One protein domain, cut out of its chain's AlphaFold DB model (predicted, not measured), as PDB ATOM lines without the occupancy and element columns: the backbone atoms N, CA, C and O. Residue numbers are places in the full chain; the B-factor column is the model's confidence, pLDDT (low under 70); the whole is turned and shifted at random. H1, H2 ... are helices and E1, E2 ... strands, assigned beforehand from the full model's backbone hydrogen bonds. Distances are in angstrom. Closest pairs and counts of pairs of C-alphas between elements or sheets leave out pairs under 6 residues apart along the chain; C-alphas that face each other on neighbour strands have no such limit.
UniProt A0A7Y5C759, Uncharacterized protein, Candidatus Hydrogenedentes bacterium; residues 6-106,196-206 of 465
ATOM      1  N   THR A   6     -21.205  -9.410 -13.872       95.81
ATOM      2  CA  THR A   6     -21.287 -10.603 -14.724       95.81
ATOM      3  C   THR A   6     -22.730 -11.094 -14.807       95.81
ATOM      4  O   THR A   6     -23.557 -10.725 -13.975       95.81
ATOM      5  N   PHE A   7     -23.042 -11.942 -15.788       96.62
ATOM      6  CA  PHE A   7     -24.335 -12.624 -15.832       96.62
ATOM      7  C   PHE A   7     -24.338 -13.822 -14.891       96.62
ATOM      8  O   PHE A   7     -23.417 -14.639 -14.926       96.62
ATOM      9  N   ARG A   8     -25.400 -13.961 -14.100       97.75
ATOM     10  CA  ARG A   8     -25.721 -15.173 -13.346       97.75
ATOM     11  C   ARG A   8     -26.928 -15.848 -13.979       97.75
ATOM     12  O   ARG A   8     -27.971 -15.219 -14.109       97.75
ATOM     13  N   PHE A   9     -26.780 -17.113 -14.341       97.88
ATOM     14  CA  PHE A   9     -27.793 -17.963 -14.950       97.88
ATOM     15  C   PHE A   9     -28.411 -18.904 -13.923       97.88
ATOM     16  O   PHE A   9     -27.717 -19.461 -13.069       97.88
ATOM     17  N   ARG A  10     -29.716 -19.128 -14.044       97.12
ATOM     18  CA  ARG A  10     -30.463 -20.127 -13.279       97.12
ATOM     19  C   ARG A  10     -31.449 -20.838 -14.189       97.12
ATOM     20  O   ARG A  10     -31.861 -20.299 -15.211       97.12
ATOM     21  N   LEU A  11     -31.816 -22.054 -13.806       97.12
ATOM     22  CA  LEU A  11     -32.899 -22.787 -14.444       97.12
ATOM     23  C   LEU A  11     -34.089 -22.841 -13.501       97.12
ATOM     24  O   LEU A  11     -34.007 -23.469 -12.443       97.12
ATOM     25  N   GLU A  12     -35.189 -22.229 -13.912       96.62
ATOM     26  CA  GLU A  12     -36.431 -22.193 -13.144       96.62
ATOM     27  C   GLU A  12     -37.483 -23.071 -13.828       96.62
ATOM     28  O   GLU A  12     -37.533 -23.086 -15.059       96.62
ATOM     29  N   PRO A  13     -38.289 -23.849 -13.083       97.06
ATOM     30  CA  PRO A  13     -39.387 -24.613 -13.668       97.06
ATOM     31  C   PRO A  13     -40.341 -23.710 -14.454       97.06
ATOM     32  O   PRO A  13     -40.676 -22.616 -14.000       97.06
ATOM     33  N   ASP A  14     -40.789 -24.170 -15.619       94.94
ATOM     34  CA  ASP A  14     -41.822 -23.469 -16.371       94.94
ATOM     35  C   ASP A  14     -43.155 -23.516 -15.591       94.94
ATOM     36  O   ASP A  14     -43.507 -24.578 -15.065       94.94
ATOM     37  N   PRO A  15     -43.903 -22.399 -15.488       91.56
ATOM     38  CA  PRO A  15     -45.136 -22.360 -14.704       91.56
ATOM     39  C   PRO A  15     -46.212 -23.307 -15.245       91.56
ATOM     40  O   PRO A  15     -47.023 -23.821 -14.476       91.56
ATOM     41  N   GLU A  16     -46.229 -23.537 -16.560       90.25
ATOM     42  CA  GLU A  16     -47.214 -24.395 -17.209       90.25
ATOM     43  C   GLU A  16     -46.707 -25.829 -17.404       90.25
ATOM     44  O   GLU A  16     -47.511 -26.765 -17.447       90.25
ATOM     45  N   ILE A  17     -45.390 -26.014 -17.545       93.19
ATOM     46  CA  ILE A  17     -44.737 -27.322 -17.697       93.19
ATOM     47  C   ILE A  17     -43.618 -27.491 -16.648       93.19
ATOM     48  O   ILE A  17     -42.442 -27.450 -16.998       93.19
ATOM     49  N   PRO A  18     -43.905 -27.775 -15.363       91.12
ATOM     50  CA  PRO A  18     -42.865 -27.793 -14.322       91.12
ATOM     51  C   PRO A  18     -41.712 -28.791 -14.548       91.12
ATOM     52  O   PRO A  18     -40.633 -28.642 -13.973       91.12
ATOM     53  N   ARG A  19     -41.916 -29.820 -15.387       92.31
ATOM     54  CA  ARG A  19     -40.854 -30.753 -15.818       92.31
ATOM     55  C   ARG A  19     -39.809 -30.090 -16.722       92.31
ATOM     56  O   ARG A  19     -38.674 -30.559 -16.773       92.31
ATOM     57  N   PHE A  20     -40.185 -29.042 -17.446       96.56
ATOM     58  CA  PHE A  20     -39.293 -28.254 -18.286       96.56
ATOM     59  C   PHE A  20     -38.825 -27.027 -17.516       96.56
ATOM     60  O   PHE A  20     -39.537 -26.495 -16.669       96.56
ATOM     61  N   LYS A  21     -37.604 -26.579 -17.799       97.31
ATOM     62  CA  LYS A  21     -37.025 -25.400 -17.161       97.31
ATOM     63  C   LYS A  21     -36.750 -24.312 -18.182       97.31
ATOM     64  O   LYS A  21     -36.389 -24.598 -19.323       97.31
ATOM     65  N   ARG A  22     -36.878 -23.065 -17.758       96.19
ATOM     66  CA  ARG A  22     -36.543 -21.862 -18.516       96.19
ATOM     67  C   ARG A  22     -35.227 -21.292 -18.005       96.19
ATOM     68  O   ARG A  22     -34.931 -21.372 -16.811       96.19
ATOM     69  N   LEU A  23     -34.437 -20.721 -18.912       96.88
ATOM     70  CA  LEU A  23     -33.255 -19.958 -18.526       96.88
ATOM     71  C   LEU A  23     -33.698 -18.632 -17.910       96.88
ATOM     72  O   LEU A  23     -34.396 -17.858 -18.555       96.88
ATOM     73  N   HIS A  24     -33.241 -18.349 -16.701       96.88
ATOM     74  CA  HIS A  24     -33.328 -17.035 -16.083       96.88
ATOM     75  C   HIS A  24     -31.924 -16.448 -15.941       96.88
ATOM     76  O   HIS A  24     -30.956 -17.189 -15.737       96.88
ATOM     77  N   TRP A  25     -31.799 -15.127 -16.050       96.44
ATOM     78  CA  TRP A  25     -30.520 -14.451 -15.878       96.44
ATOM     79  C   TRP A  25     -30.664 -13.068 -15.254       96.44
ATOM     80  O   TRP A  25     -31.664 -12.380 -15.427       96.44
ATOM     81  N   GLU A  26     -29.615 -12.655 -14.555       95.94
ATOM     82  CA  GLU A  26     -29.499 -11.344 -13.916       95.94
ATOM     83  C   GLU A  26     -28.037 -10.874 -13.941       95.94
ATOM     84  O   GLU A  26     -27.118 -11.688 -14.083       95.94
ATOM     85  N   LEU A  27     -27.813  -9.566 -13.809       94.75
ATOM     86  CA  LEU A  27     -26.473  -9.013 -13.614       94.75
ATOM     87  C   LEU A  27     -26.144  -8.978 -12.124       94.75
ATOM     88  O   LEU A  27     -26.930  -8.480 -11.321       94.75
ATOM     89  N   VAL A  28     -24.972  -9.492 -11.769       95.75
ATOM     90  CA  VAL A  28     -24.475  -9.513 -10.391       95.75
ATOM     91  C   VAL A  28     -23.075  -8.941 -10.314       95.75
ATOM     92  O   VAL A  28     -22.276  -9.106 -11.236       95.75
ATOM     93  N   ASP A  29     -22.771  -8.321  -9.183       94.44
ATOM     94  CA  ASP A  29     -21.421  -7.877  -8.871       94.44
ATOM     95  C   ASP A  29     -20.511  -9.084  -8.603       94.44
ATOM     96  O   ASP A  29     -20.906 -10.071  -7.972       94.44
ATOM     97  N   VAL A  30     -19.275  -9.010  -9.090       94.06
ATOM     98  CA  VAL A  30     -18.270 -10.060  -8.947       94.06
ATOM     99  C   VAL A  30     -16.930  -9.482  -8.475       94.06
ATOM    100  O   VAL A  30     -16.450  -8.482  -9.020       94.06
ATOM    101  N   PRO A  31     -16.271 -10.116  -7.486       93.50
ATOM    102  CA  PRO A  31     -14.916  -9.748  -7.093       93.50
ATOM    103  C   PRO A  31     -13.916  -9.976  -8.231       93.50
ATOM    104  O   PRO A  31     -13.956 -11.004  -8.913       93.50
ATOM    105  N   ILE A  32     -12.930  -9.087  -8.387       93.81
ATOM    106  CA  ILE A  32     -11.884  -9.286  -9.407       93.81
ATOM    107  C   ILE A  32     -11.059 -10.560  -9.168       93.81
ATOM    108  O   ILE A  32     -10.542 -11.155 -10.114       93.81
ATOM    109  N   ALA A  33     -10.978 -11.028  -7.922       93.56
ATOM    110  CA  ALA A  33     -10.358 -12.306  -7.595       93.56
ATOM    111  C   ALA A  33     -11.020 -13.475  -8.342       93.56
ATOM    112  O   ALA A  33     -10.313 -14.294  -8.935       93.56
ATOM    113  N   ASP A  34     -12.352 -13.517  -8.392       94.75
ATOM    114  CA  ASP A  34     -13.106 -14.564  -9.088       94.75
ATOM    115  C   ASP A  34     -12.961 -14.446 -10.607       94.75
ATOM    116  O   ASP A  34     -12.779 -15.451 -11.295       94.75
ATOM    117  N   VAL A  35     -12.936 -13.219 -11.131       94.69
ATOM    118  CA  VAL A  35     -12.649 -12.967 -12.550       94.69
ATOM    119  C   VAL A  35     -11.293 -13.569 -12.939       94.69
ATOM    120  O   VAL A  35     -11.184 -14.337 -13.894       94.69
ATOM    121  N   LEU A  36     -10.243 -13.304 -12.159       94.06
ATOM    122  CA  LEU A  36      -8.885 -13.746 -12.488       94.06
ATOM    123  C   LEU A  36      -8.628 -15.230 -12.226       94.06
ATOM    124  O   LEU A  36      -7.919 -15.874 -13.007       94.06
ATOM    125  N   THR A  37      -9.151 -15.769 -11.126       93.19
ATOM    126  CA  THR A  37      -8.807 -17.122 -10.655       93.19
ATOM    127  C   THR A  37      -9.826 -18.181 -11.047       93.19
ATOM    128  O   THR A  37      -9.431 -19.321 -11.271       93.19
ATOM    129  N   ARG A  38     -11.105 -17.811 -11.175       94.00
ATOM    130  CA  ARG A  38     -12.200 -18.710 -11.573       94.00
ATOM    131  C   ARG A  38     -12.667 -18.468 -13.008       94.00
ATOM    132  O   ARG A  38     -13.568 -19.155 -13.477       94.00
ATOM    133  N   GLY A  39     -12.078 -17.486 -13.695       94.00
ATOM    134  CA  GLY A  39     -12.367 -17.185 -15.094       94.00
ATOM    135  C   GLY A  39     -13.766 -16.623 -15.334       94.00
ATOM    136  O   GLY A  39     -14.271 -16.708 -16.457       94.00
ATOM    137  N   VAL A  40     -14.399 -16.074 -14.290       96.06
ATOM    138  CA  VAL A  40     -15.713 -15.436 -14.405       96.06
ATOM    139  C   VAL A  40     -15.600 -14.269 -15.377       96.06
ATOM    140  O   VAL A  40     -14.721 -13.418 -15.243       96.06
ATOM    141  N   HIS A  41     -16.465 -14.244 -16.384       94.56
ATOM    142  CA  HIS A  41     -16.416 -13.241 -17.430       94.56
ATOM    143  C   HIS A  41     -16.922 -11.895 -16.894       94.56
ATOM    144  O   HIS A  41     -18.089 -11.814 -16.500       94.56
ATOM    145  N   PRO A  42     -16.094 -10.839 -16.894       93.88
ATOM    146  CA  PRO A  42     -16.538  -9.504 -16.533       93.88
ATOM    147  C   PRO A  42     -17.374  -8.933 -17.681       93.88
ATOM    148  O   PRO A  42     -16.934  -8.896 -18.827       93.88
ATOM    149  N   TRP A  43     -18.592  -8.512 -17.372       91.81
ATOM    150  CA  TRP A  43     -19.520  -7.934 -18.321       91.81
ATOM    151  C   TRP A  43     -19.214  -6.458 -18.552       91.81
ATOM    152  O   TRP A  43     -19.201  -5.656 -17.620       91.81
ATOM    153  N   ASP A  44     -19.005  -6.119 -19.818       84.88
ATOM    154  CA  ASP A  44     -18.861  -4.753 -20.298       84.88
ATOM    155  C   ASP A  44     -19.463  -4.696 -21.714       84.88
ATOM    156  O   ASP A  44     -18.967  -5.397 -22.611       84.88
ATOM    157  N   PRO A  45     -20.567  -3.952 -21.920       74.56
ATOM    158  CA  PRO A  45     -21.205  -3.840 -23.224       74.56
ATOM    159  C   PRO A  45     -20.195  -3.428 -24.303       74.56
ATOM    160  O   PRO A  45     -19.345  -2.569 -24.095       74.56
ATOM    161  N   ASP A  46     -20.278  -4.062 -25.471       67.31
ATOM    162  CA  ASP A  46     -19.498  -3.719 -26.670       67.31
ATOM    163  C   ASP A  46     -17.967  -3.916 -26.597       67.31
ATOM    164  O   ASP A  46     -17.282  -3.705 -27.600       67.31
ATOM    165  N   LYS A  47     -17.403  -4.405 -25.480       76.88
ATOM    166  CA  LYS A  47     -15.951  -4.683 -25.368       76.88
ATOM    167  C   LYS A  47     -15.535  -6.122 -25.670       76.88
ATOM    168  O   LYS A  47     -14.348  -6.383 -25.871       76.88
ATOM    169  N   HIS A  48     -16.484  -7.054 -25.737       78.00
ATOM    170  CA  HIS A  48     -16.206  -8.487 -25.894       78.00
ATOM    171  C   HIS A  48     -16.972  -9.104 -27.076       78.00
ATOM    172  O   HIS A  48     -17.861  -9.923 -26.865       78.00
ATOM    173  N   PRO A  49     -16.637  -8.767 -28.339       74.56
ATOM    174  CA  PRO A  49     -17.433  -9.174 -29.504       74.56
ATOM    175  C   PRO A  49     -17.544 -10.699 -29.676       74.56
ATOM    176  O   PRO A  49     -18.584 -11.197 -30.088       74.56
ATOM    177  N   SER A  50     -16.508 -11.449 -29.290       88.50
ATOM    178  CA  SER A  50     -16.470 -12.918 -29.410       88.50
ATOM    179  C   SER A  50     -17.317 -13.681 -28.378       88.50
ATOM    180  O   SER A  50     -17.435 -14.901 -28.473       88.50
ATOM    181  N   ILE A  51     -17.875 -13.004 -27.363       90.94
ATOM    182  CA  ILE A  51     -18.631 -13.662 -26.282       90.94
ATOM    183  C   ILE A  51     -19.878 -14.376 -26.805       90.94
ATOM    184  O   ILE A  51     -20.201 -15.475 -26.361       90.94
ATOM    185  N   LEU A  52     -20.552 -13.749 -27.768       90.38
ATOM    186  CA  LEU A  52     -21.797 -14.225 -28.345       90.38
ATOM    187  C   LEU A  52     -21.569 -15.520 -29.118       90.38
ATOM    188  O   LEU A  52     -22.220 -16.521 -28.831       90.38
ATOM    189  N   ASP A  53     -20.588 -15.516 -30.019       90.81
ATOM    190  CA  ASP A  53     -20.216 -16.690 -30.810       90.81
ATOM    191  C   ASP A  53     -19.812 -17.850 -29.897       90.81
ATOM    192  O   ASP A  53     -20.266 -18.980 -30.061       90.81
ATOM    193  N   ALA A  54     -19.015 -17.559 -28.867       92.69
ATOM    194  CA  ALA A  54     -18.535 -18.553 -27.919       92.69
ATOM    195  C   ALA A  54     -19.649 -19.132 -27.030       92.69
ATOM    196  O   ALA A  54     -19.568 -20.290 -26.615       92.69
ATOM    197  N   PHE A  55     -20.672 -18.340 -26.707       93.94
ATOM    198  CA  PHE A  55     -21.862 -18.799 -25.994       93.94
ATOM    199  C   PHE A  55     -22.743 -19.673 -26.892       93.94
ATOM    200  O   PHE A  55     -23.093 -20.785 -26.505       93.94
ATOM    201  N   VAL A  56     -23.039 -19.214 -28.112       93.69
ATOM    202  CA  VAL A  56     -23.837 -19.961 -29.097       93.69
ATOM    203  C   VAL A  56     -23.179 -21.297 -29.437       93.69
ATOM    204  O   VAL A  56     -23.847 -22.327 -29.423       93.69
ATOM    205  N   GLN A  57     -21.862 -21.311 -29.649       94.19
ATOM    206  CA  GLN A  57     -21.107 -22.535 -29.908       94.19
ATOM    207  C   GLN A  57     -21.264 -23.560 -28.776       94.19
ATOM    208  O   GLN A  57     -21.481 -24.738 -29.041       94.19
ATOM    209  N   ARG A  58     -21.198 -23.123 -27.512       94.75
ATOM    210  CA  ARG A  58     -21.400 -24.002 -26.348       94.75
ATOM    211  C   ARG A  58     -22.841 -24.476 -26.211       94.75
ATOM    212  O   ARG A  58     -23.070 -25.608 -25.816       94.75
ATOM    213  N   MET A  59     -23.812 -23.640 -26.558       94.69
ATOM    214  CA  MET A  59     -25.222 -24.033 -26.576       94.69
ATOM    215  C   MET A  59     -25.554 -25.018 -27.703       94.69
ATOM    216  O   MET A  59     -26.525 -25.763 -27.584       94.69
ATOM    217  N   ASN A  60     -24.771 -25.030 -28.781       95.62
ATOM    218  CA  ASN A  60     -24.955 -25.924 -29.928       95.62
ATOM    219  C   ASN A  60     -24.046 -27.156 -29.909       95.62
ATOM    220  O   ASN A  60     -24.140 -27.972 -30.822       95.62
ATOM    221  N   CYS A  61     -23.188 -27.312 -28.896       94.69
ATOM    222  CA  CYS A  61     -22.392 -28.528 -28.761       94.69
ATOM    223  C   CYS A  61     -23.291 -29.754 -28.548       94.69
ATOM    224  O   CYS A  61     -24.408 -29.647 -28.031       94.69
ATOM    225  N   GLU A  62     -22.808 -30.926 -28.952       94.00
ATOM    226  CA  GLU A  62     -23.578 -32.168 -28.869       94.00
ATOM    227  C   GLU A  62     -23.903 -32.532 -27.414       94.00
ATOM    228  O   GLU A  62     -24.998 -33.009 -27.127       94.00
ATOM    229  N   GLU A  63     -23.024 -32.192 -26.469       94.62
ATOM    230  CA  GLU A  63     -23.222 -32.395 -25.031       94.62
ATOM    231  C   GLU A  63     -24.332 -31.514 -24.436       94.62
ATOM    232  O   GLU A  63     -24.821 -31.788 -23.339       94.62
ATOM    233  N   ALA A  64     -24.726 -30.441 -25.129       95.38
ATOM    234  CA  ALA A  64     -25.838 -29.586 -24.724       95.38
ATOM    235  C   ALA A  64     -27.184 -30.059 -25.296       95.38
ATOM    236  O   ALA A  64     -28.238 -29.694 -24.765       95.38
ATOM    237  N   LYS A  65     -27.169 -30.842 -26.379       96.19
ATOM    238  CA  LYS A  65     -28.369 -31.293 -27.092       96.19
ATOM    239  C   LYS A  65     -28.996 -32.514 -26.429       96.19
ATOM    240  O   LYS A  65     -28.333 -33.315 -25.780       96.19
ATOM    241  N   VAL A  66     -30.301 -32.673 -26.631       96.25
ATOM    242  CA  VAL A  66     -31.010 -33.900 -26.250       96.25
ATOM    243  C   VAL A  66     -30.963 -34.850 -27.443       96.25
ATOM    244  O   VAL A  66     -31.729 -34.679 -28.390       96.25
ATOM    245  N   THR A  67     -30.041 -35.817 -27.425       93.06
ATOM    246  CA  THR A  67     -29.697 -36.665 -28.584       93.06
ATOM    247  C   THR A  67     -30.916 -37.314 -29.246       93.06
ATOM    248  O   THR A  67     -31.071 -37.213 -30.461       93.06
ATOM    249  N   ASP A  68     -31.838 -37.875 -28.459       91.50
ATOM    250  CA  ASP A  68     -33.057 -38.538 -28.955       91.50
ATOM    251  C   ASP A  68     -34.007 -37.593 -29.712       91.50
ATOM    252  O   ASP A  68     -34.821 -38.024 -30.530       91.50
ATOM    253  N   LEU A  69     -33.913 -36.289 -29.445       94.88
ATOM    254  CA  LEU A  69     -34.779 -35.259 -30.014       94.88
ATOM    255  C   LEU A  69     -34.172 -34.581 -31.249       94.88
ATOM    256  O   LEU A  69     -34.894 -33.893 -31.979       94.88
ATOM    257  N   VAL A  70     -32.876 -34.781 -31.521       93.81
ATOM    258  CA  VAL A  70     -32.184 -34.191 -32.680       93.81
ATOM    259  C   VAL A  70     -32.789 -34.662 -34.012       93.81
ATOM    260  O   VAL A  70     -33.164 -33.790 -34.800       93.81
ATOM    261  N   PRO A  71     -32.994 -35.974 -34.278       92.62
ATOM    262  CA  PRO A  71     -33.557 -36.438 -35.555       92.62
ATOM    263  C   PRO A  71     -34.982 -35.934 -35.816       92.62
ATOM    264  O   PRO A  71     -35.416 -35.832 -36.962       92.62
ATOM    265  N   MET A  72     -35.711 -35.602 -34.747       91.88
ATOM    266  CA  MET A  72     -37.082 -35.096 -34.812       91.88
ATOM    267  C   MET A  72     -37.151 -33.570 -34.969       91.88
ATOM    268  O   MET A  72     -38.244 -33.031 -35.129       91.88
ATOM    269  N   GLY A  73     -36.008 -32.874 -34.958       92.44
ATOM    270  CA  GLY A  73     -35.927 -31.416 -35.090       92.44
ATOM    271  C   GLY A  73     -36.177 -30.647 -33.789       92.44
ATOM    272  O   GLY A  73     -36.238 -29.418 -33.808       92.44
ATOM    273  N   HIS A  74     -36.272 -31.342 -32.652       94.62
ATOM    274  CA  HIS A  74     -36.596 -30.752 -31.350       94.62
ATOM    275  C   HIS A  74     -35.362 -30.325 -30.531       94.62
ATOM    276  O   HIS A  74     -35.475 -29.881 -29.395       94.62
ATOM    277  N   SER A  75     -34.158 -30.432 -31.096       95.00
ATOM    278  CA  SER A  75     -32.911 -29.973 -30.465       95.00
ATOM    279  C   SER A  75     -31.960 -29.368 -31.509       95.00
ATOM    280  O   SER A  75     -30.787 -29.733 -31.590       95.00
ATOM    281  N   HIS A  76     -32.489 -28.476 -32.352       93.62
ATOM    282  CA  HIS A  76     -31.764 -27.834 -33.453       93.62
ATOM    283  C   HIS A  76     -30.885 -26.669 -32.979       93.62
ATOM    284  O   HIS A  76     -31.114 -26.090 -31.912       93.62
ATOM    285  N   ASP A  77     -29.883 -26.320 -33.785       94.69
ATOM    286  CA  ASP A  77     -28.919 -25.262 -33.484       94.69
ATOM    287  C   ASP A  77     -29.592 -23.896 -33.317       94.69
ATOM    288  O   ASP A  77     -30.486 -23.520 -34.076       94.69
ATOM    289  N   ILE A  78     -29.136 -23.138 -32.321       91.88
ATOM    290  CA  ILE A  78     -29.517 -21.741 -32.148       91.88
ATOM    291  C   ILE A  78     -28.641 -20.840 -33.000       91.88
ATOM    292  O   ILE A  78     -27.447 -21.090 -33.177       91.88
ATOM    293  N   ILE A  79     -29.232 -19.756 -33.479       86.75
ATOM    294  CA  ILE A  79     -28.543 -18.723 -34.240       86.75
ATOM    295  C   ILE A  79     -28.519 -17.469 -33.370       86.75
ATOM    296  O   ILE A  79     -29.511 -17.137 -32.723       86.75
ATOM    297  N   ALA A  80     -27.371 -16.795 -33.327       78.81
ATOM    298  CA  ALA A  80     -27.252 -15.504 -32.664       78.81
ATOM    299  C   ALA A  80     -28.262 -14.509 -33.257       78.81
ATOM    300  O   ALA A  80     -28.435 -14.461 -34.476       78.81
ATOM    301  N   ASP A  81     -28.891 -13.693 -32.409       72.25
ATOM    302  CA  ASP A  81     -29.820 -12.674 -32.892       72.25
ATOM    303  C   ASP A  81     -29.087 -11.681 -33.817       72.25
ATOM    304  O   ASP A  81     -28.178 -10.952 -33.400       72.25
ATOM    305  N   SER A  82     -29.476 -11.678 -35.094       61.03
ATOM    306  CA  SER A  82     -28.967 -10.777 -36.132       61.03
ATOM    307  C   SER A  82     -29.770  -9.475 -36.230       61.03
ATOM    308  O   SER A  82     -29.445  -8.622 -37.061       61.03
ATOM    309  N   GLY A  83     -30.787  -9.302 -35.376       56.47
ATOM    310  CA  GLY A  83     -31.700  -8.169 -35.371       56.47
ATOM    311  C   GLY A  83     -30.990  -6.813 -35.390       56.47
ATOM    312  O   GLY A  83     -30.037  -6.555 -34.641       56.47
ATOM    313  N   TYR A  84     -31.477  -5.931 -36.266       52.09
ATOM    314  CA  TYR A  84     -30.996  -4.560 -36.391       52.09
ATOM    315  C   TYR A  84     -31.184  -3.782 -35.074       52.09
ATOM    316  O   TYR A  84     -32.194  -3.913 -34.388       52.09
ATOM    317  N   ILE A  85     -30.217  -2.911 -34.766       53.94
ATOM    318  CA  ILE A  85     -30.070  -2.116 -33.525       53.94
ATOM    319  C   ILE A  85     -31.311  -1.257 -33.174       53.94
ATOM    320  O   ILE A  85     -31.444  -0.773 -32.054       53.94
ATOM    321  N   TRP A  86     -32.244  -1.063 -34.108       53.28
ATOM    322  CA  TRP A  86     -33.382  -0.150 -33.967       53.28
ATOM    323  C   TRP A  86     -34.528  -0.660 -33.079       53.28
ATOM    324  O   TRP A  86     -35.370   0.149 -32.704       53.28
ATOM    325  N   ILE A  87     -34.571  -1.955 -32.741       56.44
ATOM    326  CA  ILE A  87     -35.685  -2.555 -31.977       56.44
ATOM    327  C   ILE A  87     -35.529  -2.327 -30.463       56.44
ATOM    328  O   ILE A  87     -36.524  -2.171 -29.762       56.44
ATOM    329  N   ASP A  88     -34.295  -2.234 -29.961       58.97
ATOM    330  CA  ASP A  88     -34.004  -1.910 -28.562       58.97
ATOM    331  C   ASP A  88     -32.565  -1.384 -28.435       58.97
ATOM    332  O   ASP A  88     -31.598  -2.147 -28.446       58.97
ATOM    333  N   LYS A  89     -32.416  -0.056 -28.333       60.03
ATOM    334  CA  LYS A  89     -31.104   0.600 -28.188       60.03
ATOM    335  C   LYS A  89     -30.461   0.368 -26.816       60.03
ATOM    336  O   LYS A  89     -29.296   0.717 -26.647       60.03
ATOM    337  N   SER A  90     -31.206  -0.154 -25.841       64.75
ATOM    338  CA  SER A  90     -30.739  -0.306 -24.461       64.75
ATOM    339  C   SER A  90     -30.098  -1.669 -24.178       64.75
ATOM    340  O   SER A  90     -29.366  -1.796 -23.197       64.75
ATOM    341  N   SER A  91     -30.311  -2.667 -25.046       76.38
ATOM    342  CA  SER A  91     -29.775  -4.020 -24.873       76.38
ATOM    343  C   SER A  91     -28.654  -4.354 -25.861       76.38
ATOM    344  O   SER A  91     -28.727  -4.107 -27.066       76.38
ATOM    345  N   SER A  92     -27.591  -4.975 -25.351       85.00
ATOM    346  CA  SER A  92     -26.517  -5.540 -26.176       85.00
ATOM    347  C   SER A  92     -27.014  -6.737 -27.005       85.00
ATOM    348  O   SER A  92     -27.975  -7.416 -26.632       85.00
ATOM    349  N   LYS A  93     -26.313  -7.074 -28.102       85.50
ATOM    350  CA  LYS A  93     -26.592  -8.291 -28.905       85.50
ATOM    351  C   LYS A  93     -26.630  -9.567 -28.057       85.50
ATOM    352  O   LYS A  93     -27.454 -10.452 -28.282       85.50
ATOM    353  N   PHE A  94     -25.744  -9.645 -27.065       89.38
ATOM    354  CA  PHE A  94     -25.683 -10.773 -26.145       89.38
ATOM    355  C   PHE A  94     -26.948 -10.881 -25.285       89.38
ATOM    356  O   PHE A  94     -27.547 -11.948 -25.234       89.38
ATOM    357  N   GLN A  95     -27.414  -9.779 -24.687       90.06
ATOM    358  CA  GLN A  95     -28.646  -9.766 -23.883       90.06
ATOM    359  C   GLN A  95     -29.885 -10.139 -24.700       90.06
ATOM    360  O   GLN A  95     -30.722 -10.899 -24.220       90.06
ATOM    361  N   ARG A  96     -29.989  -9.671 -25.950       88.44
ATOM    362  CA  ARG A  96     -31.082 -10.087 -26.842       88.44
ATOM    363  C   ARG A  96     -31.041 -11.578 -27.157       88.44
ATOM    364  O   ARG A  96     -32.075 -12.235 -27.127       88.44
ATOM    365  N   THR A  97     -29.846 -12.130 -27.366       90.88
ATOM    366  CA  THR A  97     -29.676 -13.576 -27.562       90.88
ATOM    367  C   THR A  97     -30.051 -14.355 -26.297       90.88
ATOM    368  O   THR A  97     -30.753 -15.355 -26.395       90.88
ATOM    369  N   LEU A  98     -29.672 -13.884 -25.102       93.00
ATOM    370  CA  LEU A  98     -30.107 -14.493 -23.838       93.00
ATOM    371  C   LEU A  98     -31.631 -14.471 -23.675       93.00
ATOM    372  O   LEU A  98     -32.209 -15.469 -23.250       93.00
ATOM    373  N   LYS A  99     -32.290 -13.370 -24.056       92.00
ATOM    374  CA  LYS A  99     -33.754 -13.263 -24.056       92.00
ATOM    375  C   LYS A  99     -34.398 -14.252 -25.034       92.00
ATOM    376  O   LYS A  99     -35.309 -14.977 -24.647       92.00
ATOM    377  N   ALA A 100     -33.874 -14.356 -26.256       91.31
ATOM    378  CA  ALA A 100     -34.342 -15.331 -27.239       91.31
ATOM    379  C   ALA A 100     -34.162 -16.780 -26.750       91.31
ATOM    380  O   ALA A 100     -35.036 -17.614 -26.959       91.31
ATOM    381  N   VAL A 101     -33.065 -17.085 -26.052       94.25
ATOM    382  CA  VAL A 101     -32.848 -18.400 -25.422       94.25
ATOM    383  C   VAL A 101     -33.852 -18.649 -24.294       94.25
ATOM    384  O   VAL A 101     -34.428 -19.731 -24.222       94.25
ATOM    385  N   GLN A 102     -34.087 -17.663 -23.429       93.75
ATOM    386  CA  GLN A 102     -35.060 -17.748 -22.336       93.75
ATOM    387  C   GLN A 102     -36.485 -18.024 -22.851       93.75
ATOM    388  O   GLN A 102     -37.185 -18.882 -22.309       93.75
ATOM    389  N   GLU A 103     -36.906 -17.353 -23.922       91.31
ATOM    390  CA  GLU A 103     -38.246 -17.488 -24.514       91.31
ATOM    391  C   GLU A 103     -38.366 -18.679 -25.484       91.31
ATOM    392  O   GLU A 103     -39.436 -19.274 -25.623       91.31
ATOM    393  N   GLY A 104     -37.268 -19.067 -26.132       92.62
ATOM    394  CA  GLY A 104     -37.254 -20.013 -27.248       92.62
ATOM    395  C   GLY A 104     -36.669 -21.391 -26.950       92.62
ATOM    396  O   GLY A 104     -36.645 -22.225 -27.855       92.62
ATOM    397  N   ILE A 105     -36.202 -21.662 -25.723       95.75
ATOM    398  CA  ILE A 105     -35.605 -22.958 -25.358       95.75
ATOM    399  C   ILE A 105     -36.116 -23.469 -24.011       95.75
ATOM    400  O   ILE A 105     -36.186 -22.730 -23.028       95.75
ATOM    401  N   TYR A 106     -36.384 -24.776 -23.956       97.50
ATOM    402  CA  TYR A 106     -36.585 -25.523 -22.718       97.50
ATOM    403  C   TYR A 106     -35.347 -26.327 -22.317       97.50
ATOM    404  O   TYR A 106     -34.705 -26.972 -23.144       97.50
ATOM    405  N   ASN A 196     -37.685 -26.347 -29.043       95.81
ATOM    406  CA  ASN A 196     -36.238 -26.504 -28.954       95.81
ATOM    407  C   ASN A 196     -35.830 -26.830 -27.515       95.81
ATOM    408  O   ASN A 196     -36.133 -26.076 -26.587       95.81
ATOM    409  N   PHE A 197     -35.149 -27.956 -27.337       97.12
ATOM    410  CA  PHE A 197     -34.769 -28.494 -26.040       97.12
ATOM    411  C   PHE A 197     -33.249 -28.561 -25.886       97.12
ATOM    412  O   PHE A 197     -32.503 -28.759 -26.849       97.12
ATOM    413  N   ARG A 198     -32.782 -28.401 -24.649       97.50
ATOM    414  CA  ARG A 198     -31.387 -28.575 -24.234       97.50
ATOM    415  C   ARG A 198     -31.314 -29.349 -22.930       97.50
ATOM    416  O   ARG A 198     -32.240 -29.316 -22.120       97.50
ATOM    417  N   LEU A 199     -30.199 -30.028 -22.701       97.50
ATOM    418  CA  LEU A 199     -29.939 -30.644 -21.408       97.50
ATOM    419  C   LEU A 199     -29.705 -29.558 -20.353       97.50
ATOM    420  O   LEU A 199     -29.015 -28.571 -20.591       97.50
ATOM    421  N   ALA A 200     -30.238 -29.747 -19.150       96.69
ATOM    422  CA  ALA A 200     -30.021 -28.843 -18.023       96.69
ATOM    423  C   ALA A 200     -28.533 -28.764 -17.637       96.69
ATOM    424  O   ALA A 200     -28.062 -27.724 -17.177       96.69
ATOM    425  N   SER A 201     -27.778 -29.841 -17.879       95.69
ATOM    426  CA  SER A 201     -26.323 -29.892 -17.717       95.69
ATOM    427  C   SER A 201     -25.567 -28.973 -18.683       95.69
ATOM    428  O   SER A 201     -24.420 -28.631 -18.392       95.69
ATOM    429  N   ALA A 202     -26.192 -28.504 -19.773       94.75
ATOM    430  CA  ALA A 202     -25.578 -27.585 -20.733       94.75
ATOM    431  C   ALA A 202     -25.090 -26.284 -20.081       94.75
ATOM    432  O   ALA A 202     -24.105 -25.711 -20.538       94.75
ATOM    433  N   LEU A 203     -25.715 -25.840 -18.979       95.19
ATOM    434  CA  LEU A 203     -25.267 -24.648 -18.248       95.19
ATOM    435  C   LEU A 203     -23.806 -24.751 -17.808       95.19
ATOM    436  O   LEU A 203     -23.087 -23.759 -17.856       95.19
ATOM    437  N   SER A 204     -23.336 -25.946 -17.441       94.06
ATOM    438  CA  SER A 204     -21.949 -26.153 -17.003       94.06
ATOM    439  C   SER A 204     -20.905 -25.838 -18.085       94.06
ATOM    440  O   SER A 204     -19.741 -25.597 -17.761       94.06
ATOM    441  N   GLN A 205     -21.317 -25.779 -19.357       93.88
ATOM    442  CA  GLN A 205     -20.444 -25.441 -20.481       93.88
ATOM    443  C   GLN A 205     -20.065 -23.956 -20.498       93.88
ATOM    444  O   GLN A 205     -18.978 -23.603 -20.961       93.88
ATOM    445  N   PHE A 206     -20.947 -23.080 -20.005       94.38
ATOM    446  CA  PHE A 206     -20.780 -21.622 -20.051       94.38
ATOM    447  C   PHE A 206     -20.988 -20.920 -18.701       94.38
ATOM    448  O   PHE A 206     -20.915 -19.694 -18.638       94.38
TER     449      PHE A 206
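This is residues 6 to 106 and 196 to 206 of the 465 residues of an uncharacterized protein of Candidatus Hydrogenedentes bacterium (UniProt A0A7Y5C759). A long two-stranded hairpin, E1 and E2, makes a wall along one side; H3 packs over the E2 part of one face, and H2 packs on H3 and H4 on the side away from the hairpin. H1 lies off at one end of the domain, past the end of E2, and the long stretch of residues 60 to 92 runs out beyond the end of H2, comes back, and makes a wide loop before H3. The printed part has 112 residues with four named helices and three named strands, in the order E1, E2, H1, H2, H3, E3, H4; the sheet E1 - E2 is antiparallel. The class is mixed, helices and strands, with under half of the residues in named elements. The whole is compact, with a radius of gyration of the C-alphas of 14.8 A and spans of 41 by 36 by 27 A.

E1, residues 6 to 13, and E2, residues 21 to 30, form an antiparallel hairpin with 153 degrees between their directions; N 8 and O 26 are 2.8 A apart and N 24 and O 10 are 2.8 A apart, both within hydrogen-bond range. E2 bends by 57 degrees at residue 27, and a tight link leads to H1, residues 32 to 38, which touches no helix. H2, residues 51 to 59, touches H3, residues 93 to 104, at a shallow tilt of 26 degrees, the same way; the closest C-alphas are those of Leu 52 and Phe 94, 5.6 A apart, and H3 touches H2 with residues 93 to 97 alone. The closest C-alphas of E2 and H3, those of Leu 23 and Gln 102, are 4.8 A apart. E3, residues 197 to 199, pairs with no named strand and meets H4, residues 200 to 205, only through their link. H4 touches H2 at a steep tilt of 43 degrees, opposite ways, closest at the C-alphas of Arg 58 and Gln 205, 6.1 A apart. H3 and H4 are apart. In H1, H2 and H3 every O i to N i+4 pair is within hydrogen-bond range; in H4 0 of 2 are, beside 2 of 3 O i to N i+3 pairs.

E1 begins at C-alpha 6, (-21.287, -10.603, -14.724), and is 22.9 A long; E2 is 25.6 A. H1 measures 9.7 A, H2 12.3 A and H3 15.9 A, with C-alpha 93 at (-26.592, -8.291, -28.905). E3 measures 7.0 A, and H4, 10.5 A, ends at C-alpha 205, (-20.444, -25.441, -20.481).

The two C-alphas farthest apart, those of Ala 33 and Met 72, are 44.4 A apart. Residues 107 to 195 are not printed, and C-alphas 106 and 196 are 6.3 A apart across this cut. The links H1 to H2 and H2 to H3 are long. The mean pLDDT of the printed part is 89.5; residue 46 and residues 82 to 90 are under 70.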